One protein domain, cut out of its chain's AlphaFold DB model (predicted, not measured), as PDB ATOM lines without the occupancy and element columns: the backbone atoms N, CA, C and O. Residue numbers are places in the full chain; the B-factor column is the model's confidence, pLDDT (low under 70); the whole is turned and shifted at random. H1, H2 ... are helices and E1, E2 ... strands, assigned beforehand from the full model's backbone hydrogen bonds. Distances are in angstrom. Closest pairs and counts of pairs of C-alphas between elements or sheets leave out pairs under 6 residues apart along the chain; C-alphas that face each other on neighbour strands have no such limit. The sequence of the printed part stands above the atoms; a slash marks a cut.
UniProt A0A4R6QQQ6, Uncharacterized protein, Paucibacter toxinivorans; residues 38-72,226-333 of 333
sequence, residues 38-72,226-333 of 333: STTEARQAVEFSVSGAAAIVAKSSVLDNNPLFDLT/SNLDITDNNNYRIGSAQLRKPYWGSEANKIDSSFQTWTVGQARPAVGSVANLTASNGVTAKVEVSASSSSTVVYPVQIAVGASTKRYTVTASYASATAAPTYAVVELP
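Overview. This is residues 38 to 72 and 226 to 333 of the 333 residues of an uncharacterized protein of Paucibacter toxinivorans (UniProt A0A4R6QQQ6). One long helix, H1, lies in the hollow of a single eight-stranded sheet that curls round it, with the helix over one face and the other face bare. H1 reaches from the E8 edge of the sheet to the E1 edge, and residues 65 to 72 lie beyond that edge. The printed part has 143 residues, with H1 first and then E1 to E8, a meander in which each strand is the antiparallel neighbour of the one before; the sheet's order is E1 - E2 - E3 - E4 - E5 - E6 - E7 - E8. The class is mixed, helices and strands, in two layers. The whole is compact, with a radius of gyration of the C-alphas of 15.2 A and spans of 49 by 35 by 24 A.

Along the chain. H1, residues 39 to 64, begins at C-alpha 39 (181.234, 207.398, 112.751) and is 37.1 A long. E1 is residues 226 to 232, beginning at C-alpha 226 (180.074, 183.052, 132.851). E2, residues 235 to 247, is 27.0 A long and bends by 94 degrees at residue 239. E3, residues 250 to 265, is 31.8 A long and bends by 102 degrees at residue 253. E4 is residues 274 to 279 and E5 residues 284 to 288. E6, residues 296 to 305, is 28.8 A long, and E7, residues 308 to 317, is 29.3 A long. E8, residues 326 to 332, ends at C-alpha 332 (191.345, 208.303, 114.477).

Arrangement. The sheet is twisted, and its edge strands are E1 and E8. E1 and E2 form a hairpin, with N 229 and O 237 2.9 A apart, within hydrogen-bond range. In the hairpin E2 and E3, N 243 and O 257 are 2.8 A apart. In the hairpin E6 and E7, N 301 and O 312 are 2.8 A apart, and in the hairpin E7 and E8, N 315 and O 328 are 2.8 A apart. H1 is on the sheet. Its closest C-alphas to E8 are those of Thr 39 and Val 329, 6.0 A; to E5, those of Val 46 and Val 287, 6.4 A; to E1, those of Val 57 and Ile 230, 7.2 A. E1 and E8 are apart. In H1, 21 of 22 O i to N i+4 pairs are within hydrogen-bond range.

Size, cuts and confidence. The two C-alphas farthest apart, those of Pro 67 and Pro 333, are 51.1 A apart. Residues 73 to 225 are not printed, and C-alphas 72 and 226 are 9.9 A apart across the cut. Of the links that are printed whole, none is long. The mean pLDDT of the printed part is 82.9; under 70 are residues 58 to 72, of which 58 to 64 belong to H1, residue 226, and residues 249 to 252.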
ATOM      1  N   SER A  38     182.120 203.789 109.509       89.06
ATOM      2  CA  SER A  38     181.587 205.145 109.671       89.06
ATOM      3  C   SER A  38     181.477 205.543 111.144       89.06
ATOM      4  O   SER A  38     181.403 204.703 112.042       89.06
ATOM      5  N   THR A  39     181.424 206.850 111.401       90.75
ATOM      6  CA  THR A  39     181.234 207.398 112.751       90.75
ATOM      7  C   THR A  39     179.869 207.030 113.343       90.75
ATOM      8  O   THR A  39     179.772 206.776 114.544       90.75
ATOM      9  N   THR A  40     178.824 206.943 112.513       91.00
ATOM     10  CA  THR A  40     177.480 206.501 112.923       91.00
ATOM     11  C   THR A  40     177.507 205.076 113.469       91.00
ATOM     12  O   THR A  40     176.993 204.822 114.557       91.00
ATOM     13  N   GLU A  41     178.177 204.171 112.758       90.62
ATOM     14  CA  GLU A  41     178.305 202.763 113.142       90.62
ATOM     15  C   GLU A  41     179.172 202.583 114.389       90.62
ATOM     16  O   GLU A  41     178.847 201.778 115.259       90.62
ATOM     17  N   ALA A  42     180.235 203.381 114.538       93.12
ATOM     18  CA  ALA A  42     181.044 203.375 115.754       93.12
ATOM     19  C   ALA A  42     180.219 203.766 116.993       93.12
ATOM     20  O   ALA A  42     180.333 203.121 118.036       93.12
ATOM     21  N   ARG A  43     179.344 204.776 116.877       94.25
ATOM     22  CA  ARG A  43     178.399 205.138 117.946       94.25
ATOM     23  C   ARG A  43     177.430 203.996 118.247       94.25
ATOM     24  O   ARG A  43     177.277 203.616 119.405       94.25
ATOM     25  N   GLN A  44     176.789 203.447 117.216       92.56
ATOM     26  CA  GLN A  44     175.783 202.396 117.381       92.56
ATOM     27  C   GLN A  44     176.381 201.115 117.975       92.56
ATOM     28  O   GLN A  44     175.750 200.484 118.818       92.56
ATOM     29  N   ALA A  45     177.630 200.781 117.640       92.44
ATOM     30  CA  ALA A  45     178.364 199.687 118.266       92.44
ATOM     31  C   ALA A  45     178.509 199.870 119.790       92.44
ATOM     32  O   ALA A  45     178.339 198.914 120.554       92.44
ATOM     33  N   VAL A  46     178.778 201.096 120.255       94.25
ATOM     34  CA  VAL A  46     178.841 201.416 121.692       94.25
ATOM     35  C   VAL A  46     177.463 201.312 122.336       94.25
ATOM     36  O   VAL A  46     177.318 200.622 123.344       94.25
ATOM     37  N   GLU A  47     176.444 201.941 121.750       91.19
ATOM     38  CA  GLU A  47     175.059 201.885 122.247       91.19
ATOM     39  C   GLU A  47     174.558 200.436 122.361       91.19
ATOM     40  O   GLU A  47     173.979 200.036 123.378       91.19
ATOM     41  N   PHE A  48     174.844 199.613 121.352       89.38
ATOM     42  CA  PHE A  48     174.515 198.192 121.332       89.38
ATOM     43  C   PHE A  48     175.255 197.408 122.411       89.38
ATOM     44  O   PHE A  48     174.657 196.559 123.066       89.38
ATOM     45  N   SER A  49     176.541 197.687 122.628       91.69
ATOM     46  CA  SER A  49     177.336 197.000 123.650       91.69
ATOM     47  C   SER A  49     176.827 197.329 125.056       91.69
ATOM     48  O   SER A  49     176.576 196.425 125.849       91.69
ATOM     49  N   VAL A  50     176.574 198.610 125.348       89.94
ATOM     50  CA  VAL A  50     176.062 199.061 126.654       89.94
ATOM     51  C   VAL A  50     174.658 198.511 126.919       89.94
ATOM     52  O   VAL A  50     174.418 197.889 127.955       89.94
ATOM     53  N   SER A  51     173.728 198.689 125.976       87.00
ATOM     54  CA  SER A  51     172.358 198.168 126.108       87.00
ATOM     55  C   SER A  51     172.303 196.639 126.054       87.00
ATOM     56  O   SER A  51     171.406 196.016 126.622       87.00
ATOM     57  N   GLY A  52     173.254 196.008 125.368       83.62
ATOM     58  CA  GLY A  52     173.423 194.566 125.299       83.62
ATOM     59  C   GLY A  52     173.848 193.969 126.633       83.62
ATOM     60  O   GLY A  52     173.199 193.037 127.095       83.62
ATOM     61  N   ALA A  53     174.861 194.544 127.281       85.06
ATOM     62  CA  ALA A  53     175.288 194.138 128.617       85.06
ATOM     63  C   ALA A  53     174.168 194.320 129.652       85.06
ATOM     64  O   ALA A  53     173.886 193.402 130.421       85.06
ATOM     65  N   ALA A  54     173.463 195.455 129.608       82.75
ATOM     66  CA  ALA A  54     172.299 195.681 130.461       82.75
ATOM     67  C   ALA A  54     171.194 194.645 130.198       82.75
ATOM     68  O   ALA A  54     170.621 194.115 131.143       82.75
ATOM     69  N   ALA A  55     170.930 194.307 128.930       77.88
ATOM     70  CA  ALA A  55     169.973 193.264 128.574       77.88
ATOM     71  C   ALA A  55     170.414 191.872 129.053       77.88
ATOM     72  O   ALA A  55     169.566 191.112 129.503       77.88
ATOM     73  N   ILE A  56     171.709 191.542 128.998       75.56
ATOM     74  CA  ILE A  56     172.240 190.292 129.561       75.56
ATOM     75  C   ILE A  56     171.967 190.250 131.062       75.56
ATOM     76  O   ILE A  56     171.316 189.327 131.513       75.56
ATOM     77  N   VAL A  57     172.384 191.259 131.826       73.25
ATOM     78  CA  VAL A  57     172.197 191.309 133.293       73.25
ATOM     79  C   VAL A  57     170.734 191.233 133.675       73.25
ATOM     80  O   VAL A  57     170.346 190.431 134.519       73.25
ATOM     81  N   ALA A  58     169.920 192.033 132.996       66.81
ATOM     82  CA  ALA A  58     168.486 192.007 133.132       66.81
ATOM     83  C   ALA A  58     167.978 190.568 132.966       66.81
ATOM     84  O   ALA A  58     167.389 190.013 133.886       66.81
ATOM     85  N   LYS A  59     168.267 189.914 131.841       65.19
ATOM     86  CA  LYS A  59     167.744 188.575 131.542       65.19
ATOM     87  C   LYS A  59     168.388 187.458 132.369       65.19
ATOM     88  O   LYS A  59     167.719 186.475 132.647       65.19
ATOM     89  N   SER A  60     169.637 187.601 132.793       60.53
ATOM     90  CA  SER A  60     170.339 186.608 133.605       60.53
ATOM     91  C   SER A  60     169.969 186.687 135.080       60.53
ATOM     92  O   SER A  60     169.848 185.647 135.708       60.53
ATOM     93  N   SER A  61     169.675 187.876 135.623       50.00
ATOM     94  CA  SER A  61     169.097 187.986 136.973       50.00
ATOM     95  C   SER A  61     167.752 187.258 137.089       50.00
ATOM     96  O   SER A  61     167.387 186.824 138.176       50.00
ATOM     97  N   VAL A  62     167.043 187.072 135.970       46.25
ATOM     98  CA  VAL A  62     165.834 186.240 135.881       46.25
ATOM     99  C   VAL A  62     166.148 184.749 135.825       46.25
ATOM    100  O   VAL A  62     165.304 183.959 136.218       46.25
ATOM    101  N   LEU A  63     167.312 184.337 135.324       44.75
ATOM    102  CA  LEU A  63     167.689 182.923 135.232       44.75
ATOM    103  C   LEU A  63     168.346 182.446 136.530       44.75
ATOM    104  O   LEU A  63     167.888 181.466 137.102       44.75
ATOM    105  N   ASP A  64     169.327 183.188 137.049       39.50
ATOM    106  CA  ASP A  64     170.064 182.825 138.269       39.50
ATOM    107  C   ASP A  64     169.194 182.893 139.536       39.50
ATOM    108  O   ASP A  64     169.408 182.130 140.474       39.50
ATOM    109  N   ASN A  65     168.179 183.768 139.573       32.09
ATOM    110  CA  ASN A  65     167.226 183.834 140.691       32.09
ATOM    111  C   ASN A  65     165.970 182.979 140.469       32.09
ATOM    112  O   ASN A  65     165.030 183.060 141.262       32.09
ATOM    113  N   ASN A  66     165.930 182.178 139.400       33.56
ATOM    114  CA  ASN A  66     164.797 181.320 139.105       33.56
ATOM    115  C   ASN A  66     165.167 179.847 139.324       33.56
ATOM    116  O   ASN A  66     165.930 179.281 138.548       33.56
ATOM    117  N   PRO A  67     164.584 179.179 140.329       31.70
ATOM    118  CA  PRO A  67     164.852 177.781 140.641       31.70
ATOM    119  C   PRO A  67     164.382 176.815 139.540       31.70
ATOM    120  O   PRO A  67     164.737 175.641 139.583       31.70
ATOM    121  N   LEU A  68     163.603 177.274 138.547       32.56
ATOM    122  CA  LEU A  68     163.308 176.505 137.327       32.56
ATOM    123  C   LEU A  68     164.482 176.495 136.338       32.56
ATOM    124  O   LEU A  68     164.552 175.606 135.490       32.56
ATOM    125  N   PHE A  69     165.384 177.471 136.441       39.41
ATOM    126  CA  PHE A  69     166.515 177.694 135.547       39.41
ATOM    127  C   PHE A  69     167.808 177.884 136.336       39.41
ATOM    128  O   PHE A  69     168.631 178.698 135.942       39.41
ATOM    129  N   ASP A  70     168.022 177.133 137.422       37.72
ATOM    130  CA  ASP A  70     169.356 177.055 138.021       37.72
ATOM    131  C   ASP A  70     170.317 176.431 136.995       37.72
ATOM    132  O   ASP A  70     170.425 175.213 136.824       37.72
ATOM    133  N   LEU A  71     170.962 177.317 136.240       36.38
ATOM    134  CA  LEU A  71     171.886 177.019 135.159       36.38
ATOM    135  C   LEU A  71     173.261 176.592 135.683       36.38
ATOM    136  O   LEU A  71     174.116 176.209 134.887       36.38
ATOM    137  N   THR A  72     173.492 176.627 137.002       34.47
ATOM    138  CA  THR A  72     174.772 176.214 137.597       34.47
ATOM    139  C   THR A  72     174.910 174.697 137.732       34.47
ATOM    140  O   THR A  72     175.961 174.191 138.134       34.47
ATOM    141  N   SER A 226     179.164 183.518 131.801       68.75
ATOM    142  CA  SER A 226     180.074 183.052 132.851       68.75
ATOM    143  C   SER A 226     180.536 184.193 133.751       68.75
ATOM    144  O   SER A 226     180.667 185.334 133.298       68.75
ATOM    145  N   ASN A 227     180.814 183.863 135.018       73.62
ATOM    146  CA  ASN A 227     181.246 184.794 136.068       73.62
ATOM    147  C   ASN A 227     180.383 186.062 136.107       73.62
ATOM    148  O   ASN A 227     180.891 187.181 135.976       73.62
ATOM    149  N   LEU A 228     179.071 185.854 136.193       73.81
ATOM    150  CA  LEU A 228     178.101 186.919 136.355       73.81
ATOM    151  C   LEU A 228     177.984 187.263 137.844       73.81
ATOM    152  O   LEU A 228     177.752 186.383 138.666       73.81
ATOM    153  N   ASP A 229     178.163 188.533 138.174       76.00
ATOM    154  CA  ASP A 229     177.989 189.078 139.519       76.00
ATOM    155  C   ASP A 229     177.091 190.311 139.402       76.00
ATOM    156  O   ASP A 229     177.405 191.236 138.651       76.00
ATOM    157  N   ILE A 230     175.937 190.302 140.067       75.62
ATOM    158  CA  ILE A 230     174.936 191.366 139.978       75.62
ATOM    159  C   ILE A 230     174.640 191.844 141.393       75.62
ATOM    160  O   ILE A 230     173.995 191.147 142.170       75.62
ATOM    161  N   THR A 231     175.073 193.064 141.711       74.25
ATOM    162  CA  THR A 231     174.647 193.755 142.933       74.25
ATOM    163  C   THR A 231     173.326 194.483 142.690       74.25
ATOM    164  O   THR A 231     172.388 194.350 143.470       74.25
ATOM    165  N   ASP A 232     173.239 195.229 141.587       71.44
ATOM    166  CA  ASP A 232     172.024 195.889 141.108       71.44
ATOM    167  C   ASP A 232     172.162 196.255 139.611       71.44
ATOM    168  O   ASP A 232     173.187 195.996 138.978       71.44
ATOM    169  N   ASN A 233     171.142 196.889 139.020       70.19
ATOM    170  CA  ASN A 233     171.149 197.279 137.598       70.19
ATOM    171  C   ASN A 233     172.262 198.277 137.218       70.19
ATOM    172  O   ASN A 233     172.586 198.430 136.040       70.19
ATOM    173  N   ASN A 234     172.836 198.964 138.200       77.31
ATOM    174  CA  ASN A 234     173.900 199.948 138.059       77.31
ATOM    175  C   ASN A 234     175.271 199.398 138.490       77.31
ATOM    176  O   ASN A 234     176.270 200.105 138.333       77.31
ATOM    177  N   ASN A 235     175.332 198.183 139.039       80.75
ATOM    178  CA  ASN A 235     176.528 197.570 139.605       80.75
ATOM    179  C   ASN A 235     176.539 196.067 139.292       80.75
ATOM    180  O   ASN A 235     175.900 195.269 139.983       80.75
ATOM    181  N   TYR A 236     177.261 195.683 138.239       83.31
ATOM    182  CA  TYR A 236     177.345 194.296 137.785       83.31
ATOM    183  C   TYR A 236     178.654 193.989 137.054       83.31
ATOM    184  O   TYR A 236     179.343 194.876 136.550       83.31
ATOM    185  N   ARG A 237     178.968 192.702 136.923       86.25
ATOM    186  CA  ARG A 237     180.084 192.179 136.139       86.25
ATOM    187  C   ARG A 237     179.645 190.959 135.344       86.25
ATOM    188  O   ARG A 237     179.055 190.045 135.892       86.25
ATOM    189  N   ILE A 238     180.006 190.928 134.068       85.38
ATOM    190  CA  ILE A 238     179.833 189.798 133.155       85.38
ATOM    191  C   ILE A 238     181.231 189.300 132.786       85.38
ATOM    192  O   ILE A 238     181.949 189.999 132.079       85.38
ATOM    193  N   GLY A 239     181.661 188.120 133.230       78.81
ATOM    194  CA  GLY A 239     182.956 187.565 132.809       78.81
ATOM    195  C   GLY A 239     183.000 187.218 131.324       78.81
ATOM    196  O   GLY A 239     183.917 187.629 130.615       78.81
ATOM    197  N   SER A 240     181.987 186.511 130.835       82.00
ATOM    198  CA  SER A 240     181.738 186.331 129.403       82.00
ATOM    199  C   SER A 240     180.249 186.216 129.133       82.00
ATOM    200  O   SER A 240     179.514 185.725 129.985       82.00
ATOM    201  N   ALA A 241     179.809 186.633 127.951       81.44
ATOM    202  CA  ALA A 241     178.468 186.352 127.445       81.44
ATOM    203  C   ALA A 241     178.437 186.531 125.929       81.44
ATOM    204  O   ALA A 241     179.208 187.315 125.372       81.44
ATOM    205  N   GLN A 242     177.521 185.839 125.263       83.75
ATOM    206  CA  GLN A 242     177.186 186.077 123.866       83.75
ATOM    207  C   GLN A 242     175.740 186.542 123.747       83.75
ATOM    208  O   GLN A 242     174.858 186.052 124.450       83.75
ATOM    209  N   LEU A 243     175.526 187.502 122.858       85.69
ATOM    210  CA  LEU A 243     174.264 188.176 122.633       85.69
ATOM    211  C   LEU A 243     174.030 188.331 121.132       85.69
ATOM    212  O   LEU A 243     174.787 189.038 120.481       85.69
ATOM    213  N   ARG A 244     172.946 187.774 120.600       83.12
ATOM    214  CA  ARG A 244     172.459 188.089 119.251       83.12
ATOM    215  C   ARG A 244     171.263 189.025 119.344       83.12
ATOM    216  O   ARG A 244     170.372 188.770 120.151       83.12
ATOM    217  N   LYS A 245     171.237 190.082 118.529       79.94
ATOM    218  CA  LYS A 245     170.080 190.980 118.342       79.94
ATOM    219  C   LYS A 245     169.972 191.410 116.871       79.94
ATOM    220  O   LYS A 245     170.947 191.260 116.127       79.94
ATOM    221  N   PRO A 246     168.822 191.956 116.440       77.94
ATOM    222  CA  PRO A 246     168.702 192.603 115.139       77.94
ATOM    223  C   PRO A 246     169.741 193.705 114.946       77.94
ATOM    224  O   PRO A 246     170.116 194.400 115.893       77.94
ATOM    225  N   TYR A 247     170.196 193.864 113.710       79.38
ATOM    226  CA  TYR A 247     170.986 195.012 113.303       79.38
ATOM    227  C   TYR A 247     170.095 196.265 113.357       79.38
ATOM    228  O   TYR A 247     168.956 196.260 112.898       79.38
ATOM    229  N   TRP A 248     170.603 197.362 113.918       74.75
ATOM    230  CA  TRP A 248     169.840 198.590 114.220       74.75
ATOM    231  C   TRP A 248     169.266 199.334 113.001       74.75
ATOM    232  O   TRP A 248     168.584 200.340 113.168       74.75
ATOM    233  N   GLY A 249     169.535 198.865 111.782       65.50
ATOM    234  CA  GLY A 249     168.926 199.356 110.543       65.50
ATOM    235  C   GLY A 249     168.248 198.271 109.699       65.50
ATOM    236  O   GLY A 249     167.955 198.529 108.535       65.50
ATOM    237  N   SER A 250     168.071 197.053 110.229       67.69
ATOM    238  CA  SER A 250     167.415 195.937 109.539       67.69
ATOM    239  C   SER A 250     167.101 194.789 110.501       67.69
ATOM    240  O   SER A 250     168.007 194.196 111.083       67.69
ATOM    241  N   GLU A 251     165.829 194.399 110.590       66.62
ATOM    242  CA  GLU A 251     165.420 193.220 111.368       66.62
ATOM    243  C   GLU A 251     165.880 191.891 110.743       66.62
ATOM    244  O   GLU A 251     166.040 190.887 111.448       66.62
ATOM    245  N   ALA A 252     166.143 191.898 109.432       68.75
ATOM    246  CA  ALA A 252     166.593 190.733 108.674       68.75
ATOM    247  C   ALA A 252     168.069 190.391 108.930       68.75
ATOM    248  O   ALA A 252     168.448 189.221 108.885       68.75
ATOM    249  N   ASN A 253     168.899 191.392 109.236       74.31
ATOM    250  CA  ASN A 253     170.307 191.199 109.569       74.31
ATOM    251  C   ASN A 253     170.480 191.091 111.087       74.31
ATOM    252  O   ASN A 253     169.818 191.797 111.846       74.31
ATOM    253  N   LYS A 254     171.395 190.236 111.552       81.12
ATOM    254  CA  LYS A 254     171.701 190.097 112.984       81.12
ATOM    255  C   LYS A 254     173.138 190.523 113.292       81.12
ATOM    256  O   LYS A 254     174.034 190.390 112.450       81.12
ATOM    257  N   ILE A 255     173.335 191.018 114.513       84.69
ATOM    258  CA  ILE A 255     174.644 191.287 115.111       84.69
ATOM    259  C   ILE A 255     174.833 190.343 116.290       84.69
ATOM    260  O   ILE A 255     174.001 190.296 117.199       84.69
ATOM    261  N   ASP A 256     175.960 189.644 116.277       86.69
ATOM    262  CA  ASP A 256     176.465 188.859 117.393       86.69
ATOM    263  C   ASP A 256     177.451 189.693 118.203       86.69
ATOM    264  O   ASP A 256     178.478 190.113 117.685       86.69
ATOM    265  N   SER A 257     177.169 189.914 119.480       89.06
ATOM    266  CA  SER A 257     178.124 190.446 120.445       89.06
ATOM    267  C   SER A 257     178.688 189.330 121.303       89.06
ATOM    268  O   SER A 257     177.952 188.498 121.829       89.06
ATOM    269  N   SER A 258     179.999 189.350 121.494       91.38
ATOM    270  CA  SER A 258     180.708 188.580 122.500       91.38
ATOM    271  C   SER A 258     181.319 189.545 123.505       91.38
ATOM    272  O   SER A 258     182.272 190.263 123.199       91.38
ATOM    273  N   PHE A 259     180.802 189.521 124.725       90.44
ATOM    274  CA  PHE A 259     181.345 190.258 125.856       90.44
ATOM    275  C   PHE A 259     182.494 189.467 126.477       90.44
ATOM    276  O   PHE A 259     182.374 188.264 126.720       90.44
ATOM    277  N   GLN A 260     183.606 190.152 126.728       88.44
ATOM    278  CA  GLN A 260     184.767 189.630 127.442       88.44
ATOM    279  C   GLN A 260     185.056 190.576 128.595       88.44
ATOM    280  O   GLN A 260     185.559 191.666 128.364       88.44
ATOM    281  N   THR A 261     184.732 190.153 129.816       89.00
ATOM    282  CA  THR A 261     184.774 190.978 131.027       89.00
ATOM    283  C   THR A 261     184.083 192.319 130.799       89.00
ATOM    284  O   THR A 261     184.706 193.266 130.361       89.00
ATOM    285  N   TRP A 262     182.791 192.429 131.084       93.94
ATOM    286  CA  TRP A 262     182.068 193.698 131.040       93.94
ATOM    287  C   TRP A 262     181.604 194.071 132.439       93.94
ATOM    288  O   TRP A 262     180.749 193.395 133.010       93.94
ATOM    289  N   THR A 263     182.161 195.141 132.989       94.06
ATOM    290  CA  THR A 263     181.864 195.591 134.350       94.06
ATOM    291  C   THR A 263     181.179 196.941 134.291       94.06
ATOM    292  O   THR A 263     181.638 197.843 133.596       94.06
ATOM    293  N   VAL A 264     180.103 197.102 135.048       90.38
ATOM    294  CA  VAL A 264     179.439 198.379 135.278       90.38
ATOM    295  C   VAL A 264     179.476 198.670 136.769       90.38
ATOM    296  O   VAL A 264     179.113 197.823 137.575       90.38
ATOM    297  N   GLY A 265     179.928 199.868 137.129       88.44
ATOM    298  CA  GLY A 265     179.884 200.379 138.495       88.44
ATOM    299  C   GLY A 265     179.327 201.793 138.491       88.44
ATOM    300  O   GLY A 265     179.658 202.584 137.607       88.44
ATOM    301  N   GLN A 266     178.465 202.117 139.453       85.69
ATOM    302  CA  GLN A 266     177.803 203.426 139.540       85.69
ATOM    303  C   GLN A 266     177.095 203.822 138.226       85.69
ATOM    304  O   GLN A 266     177.156 204.969 137.788       85.69
ATOM    305  N   ALA A 267     176.442 202.850 137.578       83.62
ATOM    306  CA  ALA A 267     175.740 202.984 136.298       83.62
ATOM    307  C   ALA A 267     176.642 203.332 135.096       83.62
ATOM    308  O   ALA A 267     176.159 203.870 134.093       83.62
ATOM    309  N   ARG A 268     177.953 203.059 135.175       91.88
ATOM    310  CA  ARG A 268     178.922 203.327 134.100       91.88
ATOM    311  C   ARG A 268     179.763 202.097 133.773       91.88
ATOM    312  O   ARG A 268     180.282 201.474 134.698       91.88
ATOM    313  N   PRO A 269     179.964 201.766 132.483       94.88
ATOM    314  CA  PRO A 269     180.967 200.783 132.091       94.88
ATOM    315  C   PRO A 269     182.346 201.171 132.622       94.88
ATOM    316  O   PRO A 269     182.777 202.313 132.469       94.88
ATOM    317  N   ALA A 270     183.017 200.235 133.280       95.25
ATOM    318  CA  ALA A 270     184.320 200.425 133.896       95.25
ATOM    319  C   ALA A 270     185.451 200.101 132.911       95.25
ATOM    320  O   ALA A 270     185.271 199.332 131.962       95.25
ATOM    321  N   VAL A 271     186.628 200.678 133.163       96.81
ATOM    322  CA  VAL A 271     187.841 200.450 132.362       96.81
ATOM    323  C   VAL A 271     188.167 198.959 132.283       96.81
ATOM    324  O   VAL A 271     188.051 198.236 133.272       96.81
ATOM    325  N   GLY A 272     188.577 198.514 131.095       92.56
ATOM    326  CA  GLY A 272     188.845 197.104 130.808       92.56
ATOM    327  C   GLY A 272     187.618 196.321 130.346       92.56
ATOM    328  O   GLY A 272     187.756 195.140 130.043       92.56
ATOM    329  N   SER A 273     186.443 196.961 130.252       96.31
ATOM    330  CA  SER A 273     185.268 196.323 129.658       96.31
ATOM    331  C   SER A 273     185.415 196.164 128.146       96.31
ATOM    332  O   SER A 273     185.760 197.142 127.480       96.31
ATOM    333  N   VAL A 274     185.136 194.971 127.602       96.75
ATOM    334  CA  VAL A 274     185.275 194.689 126.160       96.75
ATOM    335  C   VAL A 274     184.046 193.987 125.579       96.75
ATOM    336  O   VAL A 274     183.529 193.017 126.141       96.75
ATOM    337  N   ALA A 275     183.609 194.445 124.406       96.12
ATOM    338  CA  ALA A 275     182.613 193.785 123.569       96.12
ATOM    339  C   ALA A 275     183.117 193.667 122.124       96.12
ATOM    340  O   ALA A 275     183.623 194.629 121.547       96.12
ATOM    341  N   ASN A 276     182.968 192.484 121.530       94.88
ATOM    342  CA  ASN A 276     183.271 192.230 120.124       94.88
ATOM    343  C   ASN A 276     181.969 191.961 119.377       94.88
ATOM    344  O   ASN A 276     181.292 190.982 119.667       94.88
ATOM    345  N   LEU A 277     181.636 192.809 118.417       92.94
ATOM    346  CA  LEU A 277     180.477 192.686 117.548       92.94
ATOM    347  C   LEU A 277     180.886 192.042 116.226       92.94
ATOM    348  O   LEU A 277     181.931 192.366 115.669       92.94
ATOM    349  N   THR A 278     180.043 191.164 115.705       89.50
ATOM    350  CA  THR A 278     180.168 190.554 114.382       89.50
ATOM    351  C   THR A 278     178.824 190.666 113.682       89.50
ATOM    352  O   THR A 278     177.817 190.148 114.162       89.50
ATOM    353  N   ALA A 279     178.793 191.369 112.557       84.31
ATOM    354  CA  ALA A 279     177.623 191.425 111.698       84.31
ATOM    355  C   ALA A 279     177.563 190.202 110.777       84.31
ATOM    356  O   ALA A 279     178.577 189.585 110.450       84.31
ATOM    357  N   SER A 280     176.357 189.894 110.301       73.69
ATOM    358  CA  SER A 280     176.087 188.745 109.420       73.69
ATOM    359  C   SER A 280     176.893 188.761 108.107       73.69
ATOM    360  O   SER A 280     177.096 187.720 107.491       73.69
ATOM    361  N   ASN A 281     177.389 189.926 107.687       72.25
ATOM    362  CA  ASN A 281     178.234 190.109 106.504       72.25
ATOM    363  C   ASN A 281     179.746 189.928 106.778       72.25
ATOM    364  O   ASN A 281     180.561 190.211 105.902       72.25
ATOM    365  N   GLY A 282     180.131 189.505 107.987       75.19
ATOM    366  CA  GLY A 282     181.524 189.281 108.384       75.19
ATOM    367  C   GLY A 282     182.278 190.532 108.844       75.19
ATOM    368  O   GLY A 282     183.458 190.432 109.180       75.19
ATOM    369  N   VAL A 283     181.631 191.702 108.890       85.62
ATOM    370  CA  VAL A 283     182.227 192.917 109.466       85.62
ATOM    371  C   VAL A 283     182.272 192.789 110.981       85.62
ATOM    372  O   VAL A 283     181.287 192.388 111.605       85.62
ATOM    373  N   THR A 284     183.405 193.151 111.577       91.62
ATOM    374  CA  THR A 284     183.587 193.092 113.029       91.62
ATOM    375  C   THR A 284     183.821 194.476 113.614       91.62
ATOM    376  O   THR A 284     184.414 195.344 112.973       91.62
ATOM    377  N   ALA A 285     183.350 194.690 114.841       94.44
ATOM    378  CA  ALA A 285     183.670 195.872 115.623       94.44
ATOM    379  C   ALA A 285     184.134 195.473 117.025       94.44
ATOM    380  O   ALA A 285     183.495 194.659 117.683       94.44
ATOM    381  N   LYS A 286     185.224 196.058 117.510       96.88
ATOM    382  CA  LYS A 286     185.693 195.904 118.888       96.88
ATOM    383  C   LYS A 286     185.428 197.199 119.642       96.88
ATOM    384  O   LYS A 286     185.910 198.244 119.217       96.88
ATOM    385  N   VAL A 287     184.687 197.118 120.741       97.75
ATOM    386  CA  VAL A 287     184.393 198.224 121.655       97.75
ATOM    387  C   VAL A 287     185.091 197.948 122.978       97.75
ATOM    388  O   VAL A 287     184.864 196.909 123.596       97.75
ATOM    389  N   GLU A 288     185.923 198.881 123.422       97.81
ATOM    390  CA  GLU A 288     186.624 198.804 124.707       97.81
ATOM    391  C   GLU A 288     186.265 200.012 125.567       97.81
ATOM    392  O   GLU A 288     185.872 201.044 125.038       97.81
ATOM    393  N   VAL A 289     186.418 199.915 126.884       97.94
ATOM    394  CA  VAL A 289     186.345 201.077 127.782       97.94
ATOM    395  C   VAL A 289     187.755 201.440 128.225       97.94
ATOM    396  O   VAL A 289     188.385 200.689 128.974       97.94
ATOM    397  N   SER A 290     188.251 202.600 127.788       97.25
ATOM    398  CA  SER A 290     189.595 203.080 128.148       97.25
ATOM    399  C   SER A 290     189.596 204.059 129.316       97.25
ATOM    400  O   SER A 290     190.595 204.166 130.020       97.25
ATOM    401  N   ALA A 291     188.495 204.780 129.528       96.56
ATOM    402  CA  ALA A 291     188.326 205.679 130.664       96.56
ATOM    403  C   ALA A 291     186.862 205.706 131.107       96.56
ATOM    404  O   ALA A 291     185.961 205.642 130.272       96.56
ATOM    405  N   SER A 292     186.631 205.824 132.413       96.75
ATOM    406  CA  SER A 292     185.292 205.898 132.995       96.75
ATOM    407  C   SER A 292     185.296 206.790 134.231       96.75
ATOM    408  O   SER A 292     186.183 206.689 135.078       96.75
ATOM    409  N   SER A 293     184.316 207.680 134.313       94.81
ATOM    410  CA  SER A 293     184.048 208.570 135.438       94.81
ATOM    411  C   SER A 293     182.537 208.689 135.656       94.81
ATOM    412  O   SER A 293     181.735 208.163 134.884       94.81
ATOM    413  N   SER A 294     182.121 209.421 136.692       90.19
ATOM    414  CA  SER A 294     180.698 209.645 136.987       90.19
ATOM    415  C   SER A 294     179.939 210.360 135.857       90.19
ATOM    416  O   SER A 294     178.744 210.116 135.658       90.19
ATOM    417  N   SER A 295     180.623 211.213 135.093       93.50
ATOM    418  CA  SER A 295     180.028 212.033 134.033       93.50
ATOM    419  C   SER A 295     180.418 211.606 132.623       93.50
ATOM    420  O   SER A 295     179.764 212.024 131.673       93.50
ATOM    421  N   THR A 296     181.483 210.819 132.449       96.50
ATOM    422  CA  THR A 296     182.037 210.552 131.116       96.50
ATOM    423  C   THR A 296     182.599 209.142 131.003       96.50
ATOM    424  O   THR A 296     183.288 208.675 131.905       96.50
ATOM    425  N   VAL A 297     182.364 208.477 129.872       97.75
ATOM    426  CA  VAL A 297     182.996 207.194 129.532       97.75
ATOM    427  C   VAL A 297     183.558 207.278 128.117       97.75
ATOM    428  O   VAL A 297     182.888 207.775 127.213       97.75
ATOM    429  N   VAL A 298     184.794 206.819 127.930       98.12
ATOM    430  CA  VAL A 298     185.504 206.862 126.647       98.12
ATOM    431  C   VAL A 298     185.678 205.450 126.115       98.12
ATOM    432  O   VAL A 298     186.230 204.585 126.803       98.12
ATOM    433  N   TYR A 299     185.238 205.255 124.875       98.38
ATOM    434  CA  TYR A 299     185.253 203.983 124.179       98.38
ATOM    435  C   TYR A 299     186.114 204.056 122.914       98.38
ATOM    436  O   TYR A 299     185.695 204.658 121.920       98.38
ATOM    437  N   PRO A 300     187.304 203.438 122.899       97.88
ATOM    438  CA  PRO A 300     187.971 203.103 121.656       97.88
ATOM    439  C   PRO A 300     187.132 202.070 120.902       97.88
ATOM    440  O   PRO A 300     186.753 201.035 121.455       97.88
ATOM    441  N   VAL A 301     186.850 202.355 119.633       97.75
ATOM    442  CA  VAL A 301     186.119 201.459 118.738       97.75
ATOM    443  C   VAL A 301     186.980 201.159 117.523       97.75
ATOM    444  O   VAL A 301     187.511 202.070 116.892       97.75
ATOM    445  N   GLN A 302     187.124 199.888 117.169       97.12
ATOM    446  CA  GLN A 302     187.792 199.468 115.936       97.12
ATOM    447  C   GLN A 302     186.785 198.742 115.058       97.12
ATOM    448  O   GLN A 302     186.173 197.798 115.538       97.12
ATOM    449  N   ILE A 303     186.614 199.154 113.803       95.38
ATOM    450  CA  ILE A 303     185.714 198.492 112.848       95.38
ATOM    451  C   ILE A 303     186.544 197.923 111.701       95.38
ATOM    452  O   ILE A 303     187.212 198.674 110.981       95.38
ATOM    453  N   ALA A 304     186.486 196.606 111.520       92.56
ATOM    454  CA  ALA A 304     187.211 195.884 110.485       92.56
ATOM    455  C   ALA A 304     186.264 195.345 109.404       92.56
ATOM    456  O   ALA A 304     185.335 194.587 109.692       92.56
ATOM    457  N   VAL A 305     186.527 195.723 108.151       88.56
ATOM    458  CA  VAL A 305     185.812 195.270 106.949       88.56
ATOM    459  C   VAL A 305     186.831 194.601 106.028       88.56
ATOM    460  O   VAL A 305     187.654 195.269 105.396       88.56
ATOM    461  N   GLY A 306     186.809 193.268 105.970       83.81
ATOM    462  CA  GLY A 306     187.836 192.498 105.265       83.81
ATOM    463  C   GLY A 306     189.224 192.743 105.866       83.81
ATOM    464  O   GLY A 306     189.430 192.529 107.055       83.81
ATOM    465  N   ALA A 307     190.173 193.206 105.048       85.44
ATOM    466  CA  ALA A 307     191.535 193.533 105.489       85.44
ATOM    467  C   ALA A 307     191.707 194.989 105.974       85.44
ATOM    468  O   ALA A 307     192.787 195.356 106.433       85.44
ATOM    469  N   SER A 308     190.673 195.831 105.852       90.31
ATOM    470  CA  SER A 308     190.711 197.232 106.285       90.31
ATOM    471  C   SER A 308     190.226 197.364 107.724       90.31
ATOM    472  O   SER A 308     189.187 196.805 108.069       90.31
ATOM    473  N   THR A 309     190.894 198.197 108.523       93.75
ATOM    474  CA  THR A 309     190.469 198.557 109.884       93.75
ATOM    475  C   THR A 309     190.478 200.070 110.048       93.75
ATOM    476  O   THR A 309     191.489 200.709 109.770       93.75
ATOM    477  N   LYS A 310     189.378 200.634 110.554       95.94
ATOM    478  CA  LYS A 310     189.301 202.025 111.011       95.94
ATOM    479  C   LYS A 310     189.131 202.080 112.519       95.94
ATOM    480  O   LYS A 310     188.566 201.163 113.119       95.94
ATOM    481  N   ARG A 311     189.620 203.158 113.126       97.25
ATOM    482  CA  ARG A 311     189.567 203.378 114.569       97.25
ATOM    483  C   ARG A 311     188.796 204.651 114.878       97.25
ATOM    484  O   ARG A 311     188.884 205.632 114.150       97.25
ATOM    485  N   TYR A 312     188.071 204.630 115.983       97.94
ATOM    486  CA  TYR A 312     187.275 205.743 116.468       97.94
ATOM    487  C   TYR A 312     187.438 205.873 117.974       97.94
ATOM    488  O   TYR A 312     187.678 204.889 118.676       97.94
ATOM    489  N   THR A 313     187.222 207.081 118.469       98.19
ATOM    490  CA  THR A 313     186.942 207.340 119.875       98.19
ATOM    491  C   THR A 313     185.499 207.796 119.984       98.19
ATOM    492  O   THR A 313     185.117 208.800 119.383       98.19
ATOM    493  N   VAL A 314     184.700 207.067 120.755       98.25
ATOM    494  CA  VAL A 314     183.343 207.462 121.124       98.25
ATOM    495  C   VAL A 314     183.359 207.901 122.583       98.25
ATOM    496  O   VAL A 314     183.794 207.154 123.454       98.25
ATOM    497  N   THR A 315     182.867 209.097 122.867       98.19
ATOM    498  CA  THR A 315     182.761 209.628 124.228       98.19
ATOM    499  C   THR A 315     181.294 209.733 124.599       98.19
ATOM    500  O   THR A 315     180.549 210.462 123.947       98.19
ATOM    501  N   ALA A 316     180.886 209.014 125.643       97.06
ATOM    502  CA  ALA A 316     179.568 209.138 126.253       97.06
ATOM    503  C   ALA A 316     179.622 210.145 127.404       97.06
ATOM    504  O   ALA A 316     180.424 209.979 128.325       97.06
ATOM    505  N   SER A 317     178.749 211.146 127.380       96.44
ATOM    506  CA  SER A 317     178.605 212.151 128.431       96.44
ATOM    507  C   SER A 317     177.250 212.014 129.116       96.44
ATOM    508  O   SER A 317     176.218 211.934 128.459       96.44
ATOM    509  N   TYR A 318     177.248 212.005 130.445       90.94
ATOM    510  CA  TYR A 318     176.072 211.759 131.269       90.94
ATOM    511  C   TYR A 318     175.775 212.978 132.136       90.94
ATOM    512  O   TYR A 318     176.622 213.413 132.917       90.94
ATOM    513  N   ALA A 319     174.551 213.500 132.045       87.25
ATOM    514  CA  ALA A 319     174.109 214.620 132.877       87.25
ATOM    515  C   ALA A 319     173.861 214.215 134.345       87.25
ATOM    516  O   ALA A 319     173.974 215.039 135.247       87.25
ATOM    517  N   SER A 320     173.524 212.947 134.596       81.94
ATOM    518  CA  SER A 320     173.307 212.376 135.930       81.94
ATOM    519  C   SER A 320     173.485 210.852 135.904       81.94
ATOM    520  O   SER A 320     173.644 210.263 134.833       81.94
ATOM    521  N   ALA A 321     173.447 210.191 137.067       71.25
ATOM    522  CA  ALA A 321     173.563 208.730 137.178       71.25
ATOM    523  C   ALA A 321     172.529 207.973 136.321       71.25
ATOM    524  O   ALA A 321     172.872 206.956 135.723       71.25
ATOM    525  N   THR A 322     171.309 208.506 136.216       71.75
ATOM    526  CA  THR A 322     170.162 207.878 135.543       71.75
ATOM    527  C   THR A 322     169.847 208.462 134.166       71.75
ATOM    528  O   THR A 322     168.998 207.922 133.459       71.75
ATOM    529  N   ALA A 323     170.495 209.562 133.770       76.31
ATOM    530  CA  ALA A 323     170.281 210.169 132.461       76.31
ATOM    531  C   ALA A 323     170.876 209.307 131.341       76.31
ATOM    532  O   ALA A 323     171.971 208.755 131.478       76.31
ATOM    533  N   ALA A 324     170.179 209.255 130.204       80.25
ATOM    534  CA  ALA A 324     170.740 208.694 128.984       80.25
ATOM    535  C   ALA A 324     171.983 209.502 128.554       80.25
ATOM    536  O   ALA A 324     171.974 210.735 128.658       80.25
ATOM    537  N   PRO A 325     173.055 208.842 128.088       90.62
ATOM    538  CA  PRO A 325     174.240 209.539 127.615       90.62
ATOM    539  C   PRO A 325     174.009 210.242 126.278       90.62
ATOM    540  O   PRO A 325     173.245 209.778 125.431       90.62
ATOM    541  N   THR A 326     174.757 211.315 126.050       93.00
ATOM    542  CA  THR A 326     175.001 211.866 124.714       93.00
ATOM    543  C   THR A 326     176.341 211.361 124.190       93.00
ATOM    544  O   THR A 326     177.281 211.179 124.961       93.00
ATOM    545  N   TYR A 327     176.439 211.121 122.882       94.50
ATOM    546  CA  TYR A 327     177.633 210.536 122.270       94.50
ATOM    547  C   TYR A 327     178.304 211.495 121.291       94.50
ATOM    548  O   TYR A 327     177.660 212.012 120.377       94.50
ATOM    549  N   ALA A 328     179.615 211.667 121.444       96.81
ATOM    550  CA  ALA A 328     180.487 212.315 120.469       96.81
ATOM    551  C   ALA A 328     181.431 211.276 119.853       96.81
ATOM    552  O   ALA A 328     181.931 210.410 120.568       96.81
ATOM    553  N   VAL A 329     181.685 211.353 118.545       97.44
ATOM    554  CA  VAL A 329     182.535 210.392 117.823       97.44
ATOM    555  C   VAL A 329     183.635 211.121 117.069       97.44
ATOM    556  O   VAL A 329     183.363 212.094 116.367       97.44
ATOM    557  N   VAL A 330     184.861 210.620 117.179       96.69
ATOM    558  CA  VAL A 330     186.037 211.112 116.453       96.69
ATOM    559  C   VAL A 330     186.687 209.939 115.728       96.69
ATOM    560  O   VAL A 330     187.003 208.934 116.359       96.69
ATOM    561  N   GLU A 331     186.879 210.047 114.414       95.50
ATOM    562  CA  GLU A 331     187.700 209.094 113.651       95.50
ATOM    563  C   GLU A 331     189.180 209.347 113.950       95.50
ATOM    564  O   GLU A 331     189.635 210.491 113.974       95.50
ATOM    565  N   LEU A 332     189.912 208.272 114.224       91.88
ATOM    566  CA  LEU A 332     191.345 208.303 114.477       91.88
ATOM    567  C   LEU A 332     192.106 207.950 113.189       91.88
ATOM    568  O   LEU A 332     191.586 207.176 112.381       91.88
ATOM    569  N   PRO A 333     193.320 208.496 113.011       80.75
ATOM    570  CA  PRO A 333     194.185 208.151 111.887       80.75
ATOM    571  C   PRO A 333     194.633 206.681 111.893       80.75
ATOM    572  O   PRO A 333     194.670 206.042 112.976       80.75
TER     573      PRO A 333